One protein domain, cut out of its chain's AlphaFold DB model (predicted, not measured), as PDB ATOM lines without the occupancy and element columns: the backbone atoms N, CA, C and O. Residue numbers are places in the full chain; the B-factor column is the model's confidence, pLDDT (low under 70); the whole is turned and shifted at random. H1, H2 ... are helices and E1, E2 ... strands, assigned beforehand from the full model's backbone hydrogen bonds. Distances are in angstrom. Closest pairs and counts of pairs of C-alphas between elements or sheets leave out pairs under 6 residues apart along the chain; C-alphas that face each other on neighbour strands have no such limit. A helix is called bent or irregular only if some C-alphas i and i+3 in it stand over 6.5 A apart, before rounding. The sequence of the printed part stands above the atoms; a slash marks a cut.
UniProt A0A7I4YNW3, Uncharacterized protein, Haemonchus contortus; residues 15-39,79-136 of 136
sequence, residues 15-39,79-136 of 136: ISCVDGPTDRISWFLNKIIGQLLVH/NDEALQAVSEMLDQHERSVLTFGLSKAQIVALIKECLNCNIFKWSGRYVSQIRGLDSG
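This is residues 15 to 39 and 79 to 136 of the 136 residues of an uncharacterized protein of Haemonchus contortus (UniProt A0A7I4YNW3). Two helices, H2 and H3, lie side by side as a helical hairpin; the kinked helix H1 packs on H3 at a steep tilt, and a small hairpin of strands, E1 and E2, lies beyond the helices at one end of the long axis. The printed part has 83 residues with three named helices and two named strands, in the order H1, H2, H3, E1, E2; it is mostly helix, and its sheet, E1 - E2, is antiparallel. It is only just compact, close to loose, with a radius of gyration of the C-alphas of 13.9 A, and only just elongated, spanning 47 by 23 by 21 A.

Find C-alpha 23 at (-27.476, -13.484, 6.029); from there H1 runs through residues 23 to 39, 25.5 A, with a kink of 35 degrees near residue 32. It is only just irregular: C-alphas 35 and 38 are 6.54 A apart. Past the cut, H2 is residues 79 to 92, 20.0 A, and H3 is residues 104 to 116, 18.3 A. E1 is residues 119 to 122, and E2, residues 125 to 128, ends at C-alpha 128, (-35.022, -12.803, -7.574).

Look first at H1: its residues 25 to 29 alone touch H3, opposite ways at a steep tilt of 59 degrees, the closest C-alphas being those of Ser 26 and Cys 114, 6.6 A. H1 and H2 only just touch, with 3 pairs of C-alphas within 8 A. H2 and H3 touch as a hairpin at a shallow tilt of 21 degrees, closest at the C-alphas of Ser 87 and Val 108, 6.6 A. In H2 and H3 every O i to N i+4 pair is within hydrogen-bond range; in H1, 8 of 13 are. In the hairpin of E1 and E2, N 120 and O 127 are 2.9 A apart, within hydrogen-bond range. H1 and H2 are apart from both strands.

The C-alphas farthest apart, of Arg 95 and Ser 123, are 46.9 A from each other. Residues 40 to 78 are not printed; C-alphas 39 and 79 stand 20.8 A apart across this cut. The link from H2 to H3 is long, 11 residues. The mean pLDDT of the printed part is 90.2; look for values under 70 at residues 135 to 136.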
ATOM      1  N   ILE A  15     -31.891 -22.195  -2.646       80.00
ATOM      2  CA  ILE A  15     -31.049 -21.021  -2.790       80.00
ATOM      3  C   ILE A  15     -30.134 -20.988  -1.565       80.00
ATOM      4  O   ILE A  15     -30.487 -21.454  -0.491       80.00
ATOM      5  N   SER A  16     -28.890 -20.561  -1.765       81.19
ATOM      6  CA  SER A  16     -27.972 -20.306  -0.662       81.19
ATOM      7  C   SER A  16     -27.847 -18.803  -0.517       81.19
ATOM      8  O   SER A  16     -27.356 -18.142  -1.435       81.19
ATOM      9  N   CYS A  17     -28.286 -18.285   0.626       79.44
ATOM     10  CA  CYS A  17     -28.122 -16.884   1.000       79.44
ATOM     11  C   CYS A  17     -26.893 -16.639   1.893       79.44
ATOM     12  O   CYS A  17     -26.741 -15.538   2.418       79.44
ATOM     13  N   VAL A  18     -26.012 -17.635   2.060       82.75
ATOM     14  CA  VAL A  18     -24.767 -17.508   2.839       82.75
ATOM     15  C   VAL A  18     -23.898 -16.389   2.271       82.75
ATOM     16  O   VAL A  18     -23.731 -16.293   1.054       82.75
ATOM     17  N   ASP A  19     -23.370 -15.537   3.153       84.81
ATOM     18  CA  ASP A  19     -22.613 -14.325   2.802       84.81
ATOM     19  C   ASP A  19     -23.398 -13.328   1.920       84.81
ATOM     20  O   ASP A  19     -22.839 -12.382   1.356       84.81
ATOM     21  N   GLY A  20     -24.714 -13.521   1.808       83.62
ATOM     22  CA  GLY A  20     -25.633 -12.632   1.123       83.62
ATOM     23  C   GLY A  20     -25.987 -11.392   1.952       83.62
ATOM     24  O   GLY A  20     -25.664 -11.293   3.139       83.62
ATOM     25  N   PRO A  21     -26.704 -10.429   1.351       86.94
ATOM     26  CA  PRO A  21     -27.064  -9.172   2.013       86.94
ATOM     27  C   PRO A  21     -27.953  -9.369   3.252       86.94
ATOM     28  O   PRO A  21     -27.925  -8.547   4.165       86.94
ATOM     29  N   THR A  22     -28.729 -10.454   3.295       89.81
ATOM     30  CA  THR A  22     -29.669 -10.759   4.379       89.81
ATOM     31  C   THR A  22     -29.103 -11.703   5.431       89.81
ATOM     32  O   THR A  22     -29.680 -11.771   6.505       89.81
ATOM     33  N   ASP A  23     -27.973 -12.376   5.194       89.50
ATOM     34  CA  ASP A  23     -27.476 -13.484   6.029       89.50
ATOM     35  C   ASP A  23     -27.414 -13.128   7.527       89.50
ATOM     36  O   ASP A  23     -28.126 -13.678   8.373       89.50
ATOM     37  N   ARG A  24     -26.644 -12.086   7.863       93.12
ATOM     38  CA  ARG A  24     -26.479 -11.638   9.257       93.12
ATOM     39  C   ARG A  24     -27.764 -11.079   9.865       93.12
ATOM     40  O   ARG A  24     -27.966 -11.204  11.073       93.12
ATOM     41  N   ILE A  25     -28.615 -10.457   9.050       93.50
ATOM     42  CA  ILE A  25     -29.895  -9.897   9.503       93.50
ATOM     43  C   ILE A  25     -30.856 -11.041   9.826       93.50
ATOM     44  O   ILE A  25     -31.407 -11.070  10.921       93.50
ATOM     45  N   SER A  26     -30.987 -12.024   8.937       92.62
ATOM     46  CA  SER A  26     -31.783 -13.238   9.126       92.62
ATOM     47  C   SER A  26     -31.324 -14.027  10.348       92.62
ATOM     48  O   SER A  26     -32.152 -14.429  11.165       92.62
ATOM     49  N   TRP A  27     -30.010 -14.181  10.545       94.75
ATOM     50  CA  TRP A  27     -29.462 -14.804  11.752       94.75
ATOM     51  C   TRP A  27     -29.898 -14.071  13.025       94.75
ATOM     52  O   TRP A  27     -30.335 -14.702  13.992       94.75
ATOM     53  N   PHE A  28     -29.806 -12.741  13.030       96.56
ATOM     54  CA  PHE A  28     -30.180 -11.930  14.183       96.56
ATOM     55  C   PHE A  28     -31.691 -11.964  14.441       96.56
ATOM     56  O   PHE A  28     -32.119 -12.194  15.571       96.56
ATOM     57  N   LEU A  29     -32.505 -11.832  13.393       96.50
ATOM     58  CA  LEU A  29     -33.957 -11.967  13.473       96.50
ATOM     59  C   LEU A  29     -34.356 -13.336  14.019       96.50
ATOM     60  O   LEU A  29     -35.215 -13.394  14.893       96.50
ATOM     61  N   ASN A  30     -33.686 -14.417  13.604       95.56
ATOM     62  CA  ASN A  30     -33.915 -15.763  14.131       95.56
ATOM     63  C   ASN A  30     -33.651 -15.860  15.647       95.56
ATOM     64  O   ASN A  30     -34.355 -16.582  16.350       95.56
ATOM     65  N   LYS A  31     -32.695 -15.094  16.195       96.81
ATOM     66  CA  LYS A  31     -32.506 -15.001  17.656       96.81
ATOM     67  C   LYS A  31     -33.684 -14.338  18.363       96.81
ATOM     68  O   LYS A  31     -33.965 -14.691  19.506       96.81
ATOM     69  N   ILE A  32     -34.368 -13.405  17.709       97.19
ATOM     70  CA  ILE A  32     -35.551 -12.735  18.256       97.19
ATOM     71  C   ILE A  32     -36.772 -13.647  18.114       97.19
ATOM     72  O   ILE A  32     -37.331 -14.090  19.114       97.19
ATOM     73  N   ILE A  33     -37.157 -13.986  16.881       96.06
ATOM     74  CA  ILE A  33     -38.400 -14.722  16.604       96.06
ATOM     75  C   ILE A  33     -38.337 -16.183  17.059       96.06
ATOM     76  O   ILE A  33     -39.365 -16.756  17.401       96.06
ATOM     77  N   GLY A  34     -37.146 -16.784  17.139       95.62
ATOM     78  CA  GLY A  34     -36.975 -18.149  17.641       95.62
ATOM     79  C   GLY A  34     -37.425 -18.317  19.097       95.62
ATOM     80  O   GLY A  34     -37.843 -19.406  19.484       95.62
ATOM     81  N   GLN A  35     -37.424 -17.237  19.890       96.62
ATOM     82  CA  GLN A  35     -37.948 -17.239  21.263       96.62
ATOM     83  C   GLN A  35     -39.464 -17.483  21.303       96.62
ATOM     84  O   GLN A  35     -39.968 -18.005  22.292       96.62
ATOM     85  N   LEU A  36     -40.188 -17.167  20.225       95.81
ATOM     86  CA  LEU A  36     -41.638 -17.359  20.137       95.81
ATOM     87  C   LEU A  36     -42.033 -18.831  19.953       95.81
ATOM     88  O   LEU A  36     -43.168 -19.191  20.249       95.81
ATOM     89  N   LEU A  37     -41.116 -19.693  19.492       94.31
ATOM     90  CA  LEU A  37     -41.416 -21.097  19.176       94.31
ATOM     91  C   LEU A  37     -41.918 -21.892  20.387       94.31
ATOM     92  O   LEU A  37     -42.707 -22.819  20.223       94.31
ATOM     93  N   VAL A  38     -41.509 -21.510  21.602       93.62
ATOM     94  CA  VAL A  38     -41.972 -22.138  22.850       93.62
ATOM     95  C   VAL A  38     -43.480 -21.974  23.070       93.62
ATOM     96  O   VAL A  38     -44.098 -22.807  23.729       93.62
ATOM     97  N   HIS A  39     -44.076 -20.932  22.488       94.19
ATOM     98  CA  HIS A  39     -45.499 -20.623  22.618       94.19
ATOM     99  C   HIS A  39     -46.357 -21.320  21.557       94.19
ATOM    100  O   HIS A  39     -47.581 -21.288  21.648       94.19
ATOM    101  N   ASN A  79     -46.005 -14.670   2.167       88.31
ATOM    102  CA  ASN A  79     -45.136 -13.791   2.953       88.31
ATOM    103  C   ASN A  79     -45.952 -12.826   3.829       88.31
ATOM    104  O   ASN A  79     -45.571 -12.579   4.969       88.31
ATOM    105  N   ASP A  80     -47.085 -12.324   3.330       90.88
ATOM    106  CA  ASP A  80     -47.940 -11.393   4.076       90.88
ATOM    107  C   ASP A  80     -48.617 -12.075   5.271       90.88
ATOM    108  O   ASP A  80     -48.630 -11.524   6.370       90.88
ATOM    109  N   GLU A  81     -49.112 -13.304   5.090       92.06
ATOM    110  CA  GLU A  81     -49.702 -14.088   6.186       92.06
ATOM    111  C   GLU A  81     -48.647 -14.452   7.237       92.06
ATOM    112  O   GLU A  81     -48.908 -14.357   8.437       92.06
ATOM    113  N   ALA A  82     -47.431 -14.810   6.807       91.62
ATOM    114  CA  ALA A  82     -46.324 -15.090   7.716       91.62
ATOM    115  C   ALA A  82     -45.911 -13.845   8.523       91.62
ATOM    116  O   ALA A  82     -45.716 -13.934   9.736       91.62
ATOM    117  N   LEU A  83     -45.816 -12.676   7.877       94.12
ATOM    118  CA  LEU A  83     -45.520 -11.406   8.546       94.12
ATOM    119  C   LEU A  83     -46.609 -11.029   9.553       94.12
ATOM    120  O   LEU A  83     -46.287 -10.606  10.666       94.12
ATOM    121  N   GLN A  84     -47.881 -11.214   9.188       96.12
ATOM    122  CA  GLN A  84     -49.010 -10.962  10.078       96.12
ATOM    123  C   GLN A  84     -48.951 -11.870  11.314       96.12
ATOM    124  O   GLN A  84     -48.995 -11.370  12.438       96.12
ATOM    125  N   ALA A  85     -48.750 -13.176  11.120       95.31
ATOM    126  CA  ALA A  85     -48.639 -14.137  12.215       95.31
ATOM    127  C   ALA A  85     -47.481 -13.797  13.171       95.31
ATOM    128  O   ALA A  85     -47.645 -13.839  14.389       95.31
ATOM    129  N   VAL A  86     -46.314 -13.408  12.643       95.75
ATOM    130  CA  VAL A  86     -45.182 -12.980  13.483       95.75
ATOM    131  C   VAL A  86     -45.506 -11.695  14.243       95.75
ATOM    132  O   VAL A  86     -45.184 -11.599  15.426       95.75
ATOM    133  N   SER A  87     -46.155 -10.717  13.603       97.19
ATOM    134  CA  SER A  87     -46.558  -9.477  14.275       97.19
ATOM    135  C   SER A  87     -47.508  -9.750  15.444       97.19
ATOM    136  O   SER A  87     -47.300  -9.211  16.528       97.19
ATOM    137  N   GLU A  88     -48.515 -10.603  15.247       97.69
ATOM    138  CA  GLU A  88     -49.472 -10.985  16.292       97.69
ATOM    139  C   GLU A  88     -48.795 -11.731  17.445       97.69
ATOM    140  O   GLU A  88     -49.055 -11.438  18.611       97.69
ATOM    141  N   MET A  89     -47.878 -12.649  17.135       97.00
ATOM    142  CA  MET A  89     -47.105 -13.369  18.150       97.00
ATOM    143  C   MET A  89     -46.220 -12.424  18.970       97.00
ATOM    144  O   MET A  89     -46.120 -12.577  20.186       97.00
ATOM    145  N   LEU A  90     -45.595 -11.429  18.332       96.81
ATOM    146  CA  LEU A  90     -44.805 -10.412  19.031       96.81
ATOM    147  C   LEU A  90     -45.672  -9.555  19.961       96.81
ATOM    148  O   LEU A  90     -45.228  -9.248  21.063       96.81
ATOM    149  N   ASP A  91     -46.898  -9.212  19.556       96.50
ATOM    150  CA  ASP A  91     -47.846  -8.482  20.408       96.50
ATOM    151  C   ASP A  91     -48.295  -9.318  21.615       96.50
ATOM    152  O   ASP A  91     -48.301  -8.840  22.749       96.50
ATOM    153  N   GLN A  92     -48.630 -10.590  21.396       97.19
ATOM    154  CA  GLN A  92     -49.089 -11.488  22.463       97.19
ATOM    155  C   GLN A  92     -47.992 -11.797  23.491       97.19
ATOM    156  O   GLN A  92     -48.277 -12.006  24.672       97.19
ATOM    157  N   HIS A  93     -46.733 -11.819  23.051       96.00
ATOM    158  CA  HIS A  93     -45.604 -12.314  23.832       96.00
ATOM    159  C   HIS A  93     -44.514 -11.268  24.082       96.00
ATOM    160  O   HIS A  93     -43.406 -11.640  24.471       96.00
ATOM    161  N   GLU A  94     -44.829  -9.977  23.936       93.06
ATOM    162  CA  GLU A  94     -43.890  -8.847  24.035       93.06
ATOM    163  C   GLU A  94     -42.973  -8.935  25.267       93.06
ATOM    164  O   GLU A  94     -41.761  -8.768  25.174       93.06
ATOM    165  N   ARG A  95     -43.534  -9.288  26.431       92.94
ATOM    166  CA  ARG A  95     -42.792  -9.377  27.706       92.94
ATOM    167  C   ARG A  95     -41.846 -10.573  27.814       92.94
ATOM    168  O   ARG A  95     -41.055 -10.633  28.751       92.94
ATOM    169  N   SER A  96     -41.966 -11.544  26.916       93.62
ATOM    170  CA  SER A  96     -41.186 -12.786  26.922       93.62
ATOM    171  C   SER A  96     -40.148 -12.858  25.804       93.62
ATOM    172  O   SER A  96     -39.415 -13.839  25.726       93.62
ATOM    173  N   VAL A  97     -40.075 -11.829  24.955       96.00
ATOM    174  CA  VAL A  97     -39.158 -11.773  23.815       96.00
ATOM    175  C   VAL A  97     -38.119 -10.686  24.039       96.00
ATOM    176  O   VAL A  97     -38.433  -9.510  24.198       96.00
ATOM    177  N   LEU A  98     -36.848 -11.069  23.986       97.25
ATOM    178  CA  LEU A  98     -35.744 -10.121  23.937       97.25
ATOM    179  C   LEU A  98     -35.619  -9.566  22.514       97.25
ATOM    180  O   LEU A  98     -35.185 -10.275  21.605       97.25
ATOM    181  N   THR A  99     -35.981  -8.293  22.330       96.00
ATOM    182  CA  THR A  99     -35.918  -7.589  21.032       96.00
ATOM    183  C   THR A  99     -34.597  -6.865  20.779       96.00
ATOM    184  O   THR A  99     -34.399  -6.304  19.703       96.00
ATOM    185  N   PHE A 100     -33.694  -6.845  21.767       96.31
ATOM    186  CA  PHE A 100     -32.389  -6.172  21.699       96.31
ATOM    187  C   PHE A 100     -32.477  -4.687  21.297       96.31
ATOM    188  O   PHE A 100     -31.620  -4.169  20.584       96.31
ATOM    189  N   GLY A 101     -33.522  -3.996  21.762       95.62
ATOM    190  CA  GLY A 101     -33.724  -2.564  21.524       95.62
ATOM    191  C   GLY A 101     -34.473  -2.230  20.233       95.62
ATOM    192  O   GLY A 101     -34.732  -1.055  19.981       95.62
ATOM    193  N   LEU A 102     -34.863  -3.230  19.436       97.06
ATOM    194  CA  LEU A 102     -35.745  -3.014  18.295       97.06
ATOM    195  C   LEU A 102     -37.210  -2.940  18.733       97.06
ATOM    196  O   LEU A 102     -37.683  -3.727  19.554       97.06
ATOM    197  N   SER A 103     -37.944  -2.018  18.120       96.88
ATOM    198  CA  SER A 103     -39.406  -2.012  18.158       96.88
ATOM    199  C   SER A 103     -39.983  -3.124  17.277       96.88
ATOM    200  O   SER A 103     -39.365  -3.544  16.294       96.88
ATOM    201  N   LYS A 104     -41.221  -3.546  17.562       95.88
ATOM    202  CA  LYS A 104     -41.971  -4.490  16.714       95.88
ATOM    203  C   LYS A 104     -41.984  -4.066  15.244       95.88
ATOM    204  O   LYS A 104     -41.725  -4.883  14.367       95.88
ATOM    205  N   ALA A 105     -42.243  -2.784  14.976       97.12
ATOM    206  CA  ALA A 105     -42.295  -2.251  13.616       97.12
ATOM    207  C   ALA A 105     -40.960  -2.429  12.875       97.12
ATOM    208  O   ALA A 105     -40.957  -2.813  11.709       97.12
ATOM    209  N   GLN A 106     -39.829  -2.217  13.557       97.69
ATOM    210  CA  GLN A 106     -38.502  -2.445  12.979       97.69
ATOM    211  C   GLN A 106     -38.233  -3.932  12.734       97.69
ATOM    212  O   GLN A 106     -37.705  -4.277  11.683       97.69
ATOM    213  N   ILE A 107     -38.622  -4.814  13.662       97.62
ATOM    214  CA  ILE A 107     -38.477  -6.269  13.493       97.62
ATOM    215  C   ILE A 107     -39.265  -6.740  12.268       97.62
ATOM    216  O   ILE A 107     -38.700  -7.374  11.382       97.62
ATOM    217  N   VAL A 108     -40.551  -6.391  12.184       97.00
ATOM    218  CA  VAL A 108     -41.425  -6.784  11.068       97.00
ATOM    219  C   VAL A 108     -40.920  -6.209   9.742       97.00
ATOM    220  O   VAL A 108     -40.909  -6.918   8.738       97.00
ATOM    221  N   ALA A 109     -40.442  -4.960   9.731       96.62
ATOM    222  CA  ALA A 109     -39.844  -4.357   8.543       96.62
ATOM    223  C   ALA A 109     -38.585  -5.113   8.087       96.62
ATOM    224  O   ALA A 109     -38.466  -5.439   6.911       96.62
ATOM    225  N   LEU A 110     -37.679  -5.460   9.006       96.06
ATOM    226  CA  LEU A 110     -36.469  -6.218   8.679       96.06
ATOM    227  C   LEU A 110     -36.793  -7.623   8.156       96.06
ATOM    228  O   LEU A 110     -36.186  -8.049   7.178       96.06
ATOM    229  N   ILE A 111     -37.770  -8.322   8.750       94.94
ATOM    230  CA  ILE A 111     -38.235  -9.622   8.236       94.94
ATOM    231  C   ILE A 111     -38.756  -9.455   6.810       94.94
ATOM    232  O   ILE A 111     -38.379 -10.221   5.929       94.94
ATOM    233  N   LYS A 112     -39.579  -8.431   6.556       93.31
ATOM    234  CA  LYS A 112     -40.108  -8.150   5.220       93.31
ATOM    235  C   LYS A 112     -38.994  -7.902   4.200       93.31
ATOM    236  O   LYS A 112     -39.054  -8.453   3.106       93.31
ATOM    237  N   GLU A 113     -37.969  -7.133   4.558       91.56
ATOM    238  CA  GLU A 113     -36.806  -6.922   3.688       91.56
ATOM    239  C   GLU A 113     -36.040  -8.223   3.429       91.56
ATOM    240  O   GLU A 113     -35.676  -8.496   2.285       91.56
ATOM    241  N   CYS A 114     -35.857  -9.075   4.443       90.56
ATOM    242  CA  CYS A 114     -35.245 -10.390   4.248       90.56
ATOM    243  C   CYS A 114     -36.058 -11.270   3.289       90.56
ATOM    244  O   CYS A 114     -35.482 -11.868   2.387       90.56
ATOM    245  N   LEU A 115     -37.387 -11.293   3.425       87.62
ATOM    246  CA  LEU A 115     -38.282 -12.065   2.558       87.62
ATOM    247  C   LEU A 115     -38.334 -11.543   1.113       87.62
ATOM    248  O   LEU A 115     -38.543 -12.323   0.186       87.62
ATOM    249  N   ASN A 116     -38.156 -10.236   0.914       86.06
ATOM    250  CA  ASN A 116     -38.140  -9.613  -0.412       86.06
ATOM    251  C   ASN A 116     -36.771  -9.705  -1.099       86.06
ATOM    252  O   ASN A 116     -36.684  -9.638  -2.325       86.06
ATOM    253  N   CYS A 117     -35.696  -9.852  -0.325       82.50
ATOM    254  CA  CYS A 117     -34.325  -9.888  -0.821       82.50
ATOM    255  C   CYS A 117     -33.828 -11.327  -1.066       82.50
ATOM    256  O   CYS A 117     -32.671 -11.656  -0.808       82.50
ATOM    257  N   ASN A 118     -34.685 -12.183  -1.632       78.44
ATOM    258  CA  ASN A 118     -34.308 -13.528  -2.078       78.44
ATOM    259  C   ASN A 118     -33.641 -13.472  -3.461       78.44
ATOM    260  O   ASN A 118     -34.210 -13.890  -4.473       78.44
ATOM    261  N   ILE A 119     -32.439 -12.894  -3.516       83.50
ATOM    262  CA  ILE A 119     -31.651 -12.741  -4.744       83.50
ATOM    263  C   ILE A 119     -30.593 -13.839  -4.811       83.50
ATOM    264  O   ILE A 119     -29.813 -14.018  -3.881       83.50
ATOM    265  N   PHE A 120     -30.504 -14.525  -5.947       82.69
ATOM    266  CA  PHE A 120     -29.514 -15.576  -6.164       82.69
ATOM    267  C   PHE A 120     -28.916 -15.532  -7.562       82.69
ATOM    268  O   PHE A 120     -29.439 -14.893  -8.478       82.69
ATOM    269  N   LYS A 121     -27.775 -16.202  -7.728       85.75
ATOM    270  CA  LYS A 121     -27.044 -16.243  -8.994       85.75
ATOM    271  C   LYS A 121     -27.288 -17.568  -9.707       85.75
ATOM    272  O   LYS A 121     -26.923 -18.624  -9.203       85.75
ATOM    273  N   TRP A 122     -27.837 -17.503 -10.914       84.56
ATOM    274  CA  TRP A 122     -28.031 -18.648 -11.800       84.56
ATOM    275  C   TRP A 122     -27.335 -18.399 -13.136       84.56
ATOM    276  O   TRP A 122     -27.587 -17.391 -13.798       84.56
ATOM    277  N   SER A 123     -26.426 -19.297 -13.530       89.50
ATOM    278  CA  SER A 123     -25.666 -19.203 -14.790       89.50
ATOM    279  C   SER A 123     -25.056 -17.817 -15.041       89.50
ATOM    280  O   SER A 123     -25.173 -17.245 -16.124       89.50
ATOM    281  N   GLY A 124     -24.438 -17.234 -14.011       89.19
ATOM    282  CA  GLY A 124     -23.786 -15.925 -14.108       89.19
ATOM    283  C   GLY A 124     -24.710 -14.714 -13.943       89.19
ATOM    284  O   GLY A 124     -24.197 -13.606 -13.812       89.19
ATOM    285  N   ARG A 125     -26.034 -14.897 -13.895       89.69
ATOM    286  CA  ARG A 125     -27.022 -13.810 -13.808       89.69
ATOM    287  C   ARG A 125     -27.699 -13.788 -12.444       89.69
ATOM    288  O   ARG A 125     -28.007 -14.841 -11.896       89.69
ATOM    289  N   TYR A 126     -27.950 -12.591 -11.924       88.00
ATOM    290  CA  TYR A 126     -28.759 -12.416 -10.721       88.00
ATOM    291  C   TYR A 126     -30.245 -12.497 -11.065       88.00
ATOM    292  O   TYR A 126     -30.698 -11.905 -12.046       88.00
ATOM    293  N   VAL A 127     -30.981 -13.241 -10.252       86.06
ATOM    294  CA  VAL A 127     -32.431 -13.422 -10.330       86.06
ATOM    295  C   VAL A 127     -33.020 -13.286  -8.928       86.06
ATOM    296  O   VAL A 127     -32.317 -13.493  -7.943       86.06
ATOM    297  N   SER A 128     -34.298 -12.920  -8.842       84.12
ATOM    298  CA  SER A 128     -35.022 -12.803  -7.574       84.12
ATOM    299  C   SER A 128     -36.146 -13.835  -7.506       84.12
ATOM    300  O   SER A 128     -36.856 -14.051  -8.494       84.12
ATOM    301  N   GLN A 129     -36.301 -14.479  -6.352       79.50
ATOM    302  CA  GLN A 129     -37.447 -15.328  -6.057       79.50
ATOM    303  C   GLN A 129     -38.647 -14.452  -5.686       79.50
ATOM    304  O   GLN A 129     -38.659 -13.776  -4.665       79.50
ATOM    305  N   ILE A 130     -39.690 -14.506  -6.514       77.44
ATOM    306  CA  ILE A 130     -40.894 -13.673  -6.358       77.44
ATOM    307  C   ILE A 130     -41.982 -14.301  -5.476       77.44
ATOM    308  O   ILE A 130     -42.999 -13.661  -5.215       77.44
ATOM    309  N   ARG A 131     -41.828 -15.569  -5.073       74.06
ATOM    310  CA  ARG A 131     -42.835 -16.296  -4.290       74.06
ATOM    311  C   ARG A 131     -42.210 -17.321  -3.350       74.06
ATOM    312  O   ARG A 131     -41.356 -18.106  -3.764       74.06
ATOM    313  N   GLY A 132     -42.747 -17.361  -2.135       75.94
ATOM    314  CA  GLY A 132     -42.378 -18.301  -1.092       75.94
ATOM    315  C   GLY A 132     -41.056 -17.963  -0.418       75.94
ATOM    316  O   GLY A 132     -40.438 -16.933  -0.683       75.94
ATOM    317  N   LEU A 133     -40.647 -18.860   0.462       80.19
ATOM    318  CA  LEU A 133     -39.455 -18.747   1.281       80.19
ATOM    319  C   LEU A 133     -38.278 -19.437   0.602       80.19
ATOM    320  O   LEU A 133     -38.445 -20.475  -0.054       80.19
ATOM    321  N   ASP A 134     -37.091 -18.880   0.805       75.06
ATOM    322  CA  ASP A 134     -35.873 -19.639   0.586       75.06
ATOM    323  C   ASP A 134     -35.816 -20.806   1.594       75.06
ATOM    324  O   ASP A 134     -36.294 -20.709   2.724       75.06
ATOM    325  N   SER A 135     -35.303 -21.950   1.149       64.19
ATOM    326  CA  SER A 135     -35.070 -23.140   1.970       64.19
ATOM    327  C   SER A 135     -33.630 -23.237   2.503       64.19
ATOM    328  O   SER A 135     -33.305 -24.277   3.082       64.19
ATOM    329  N   GLY A 136     -32.779 -22.234   2.244       58.81
ATOM    330  CA  GLY A 136     -31.366 -22.170   2.642       58.81
ATOM    331  C   GLY A 136     -31.068 -21.387   3.911       58.81
ATOM    332  O   GLY A 136     -31.888 -20.530   4.308       58.81
TER     333      GLY A 136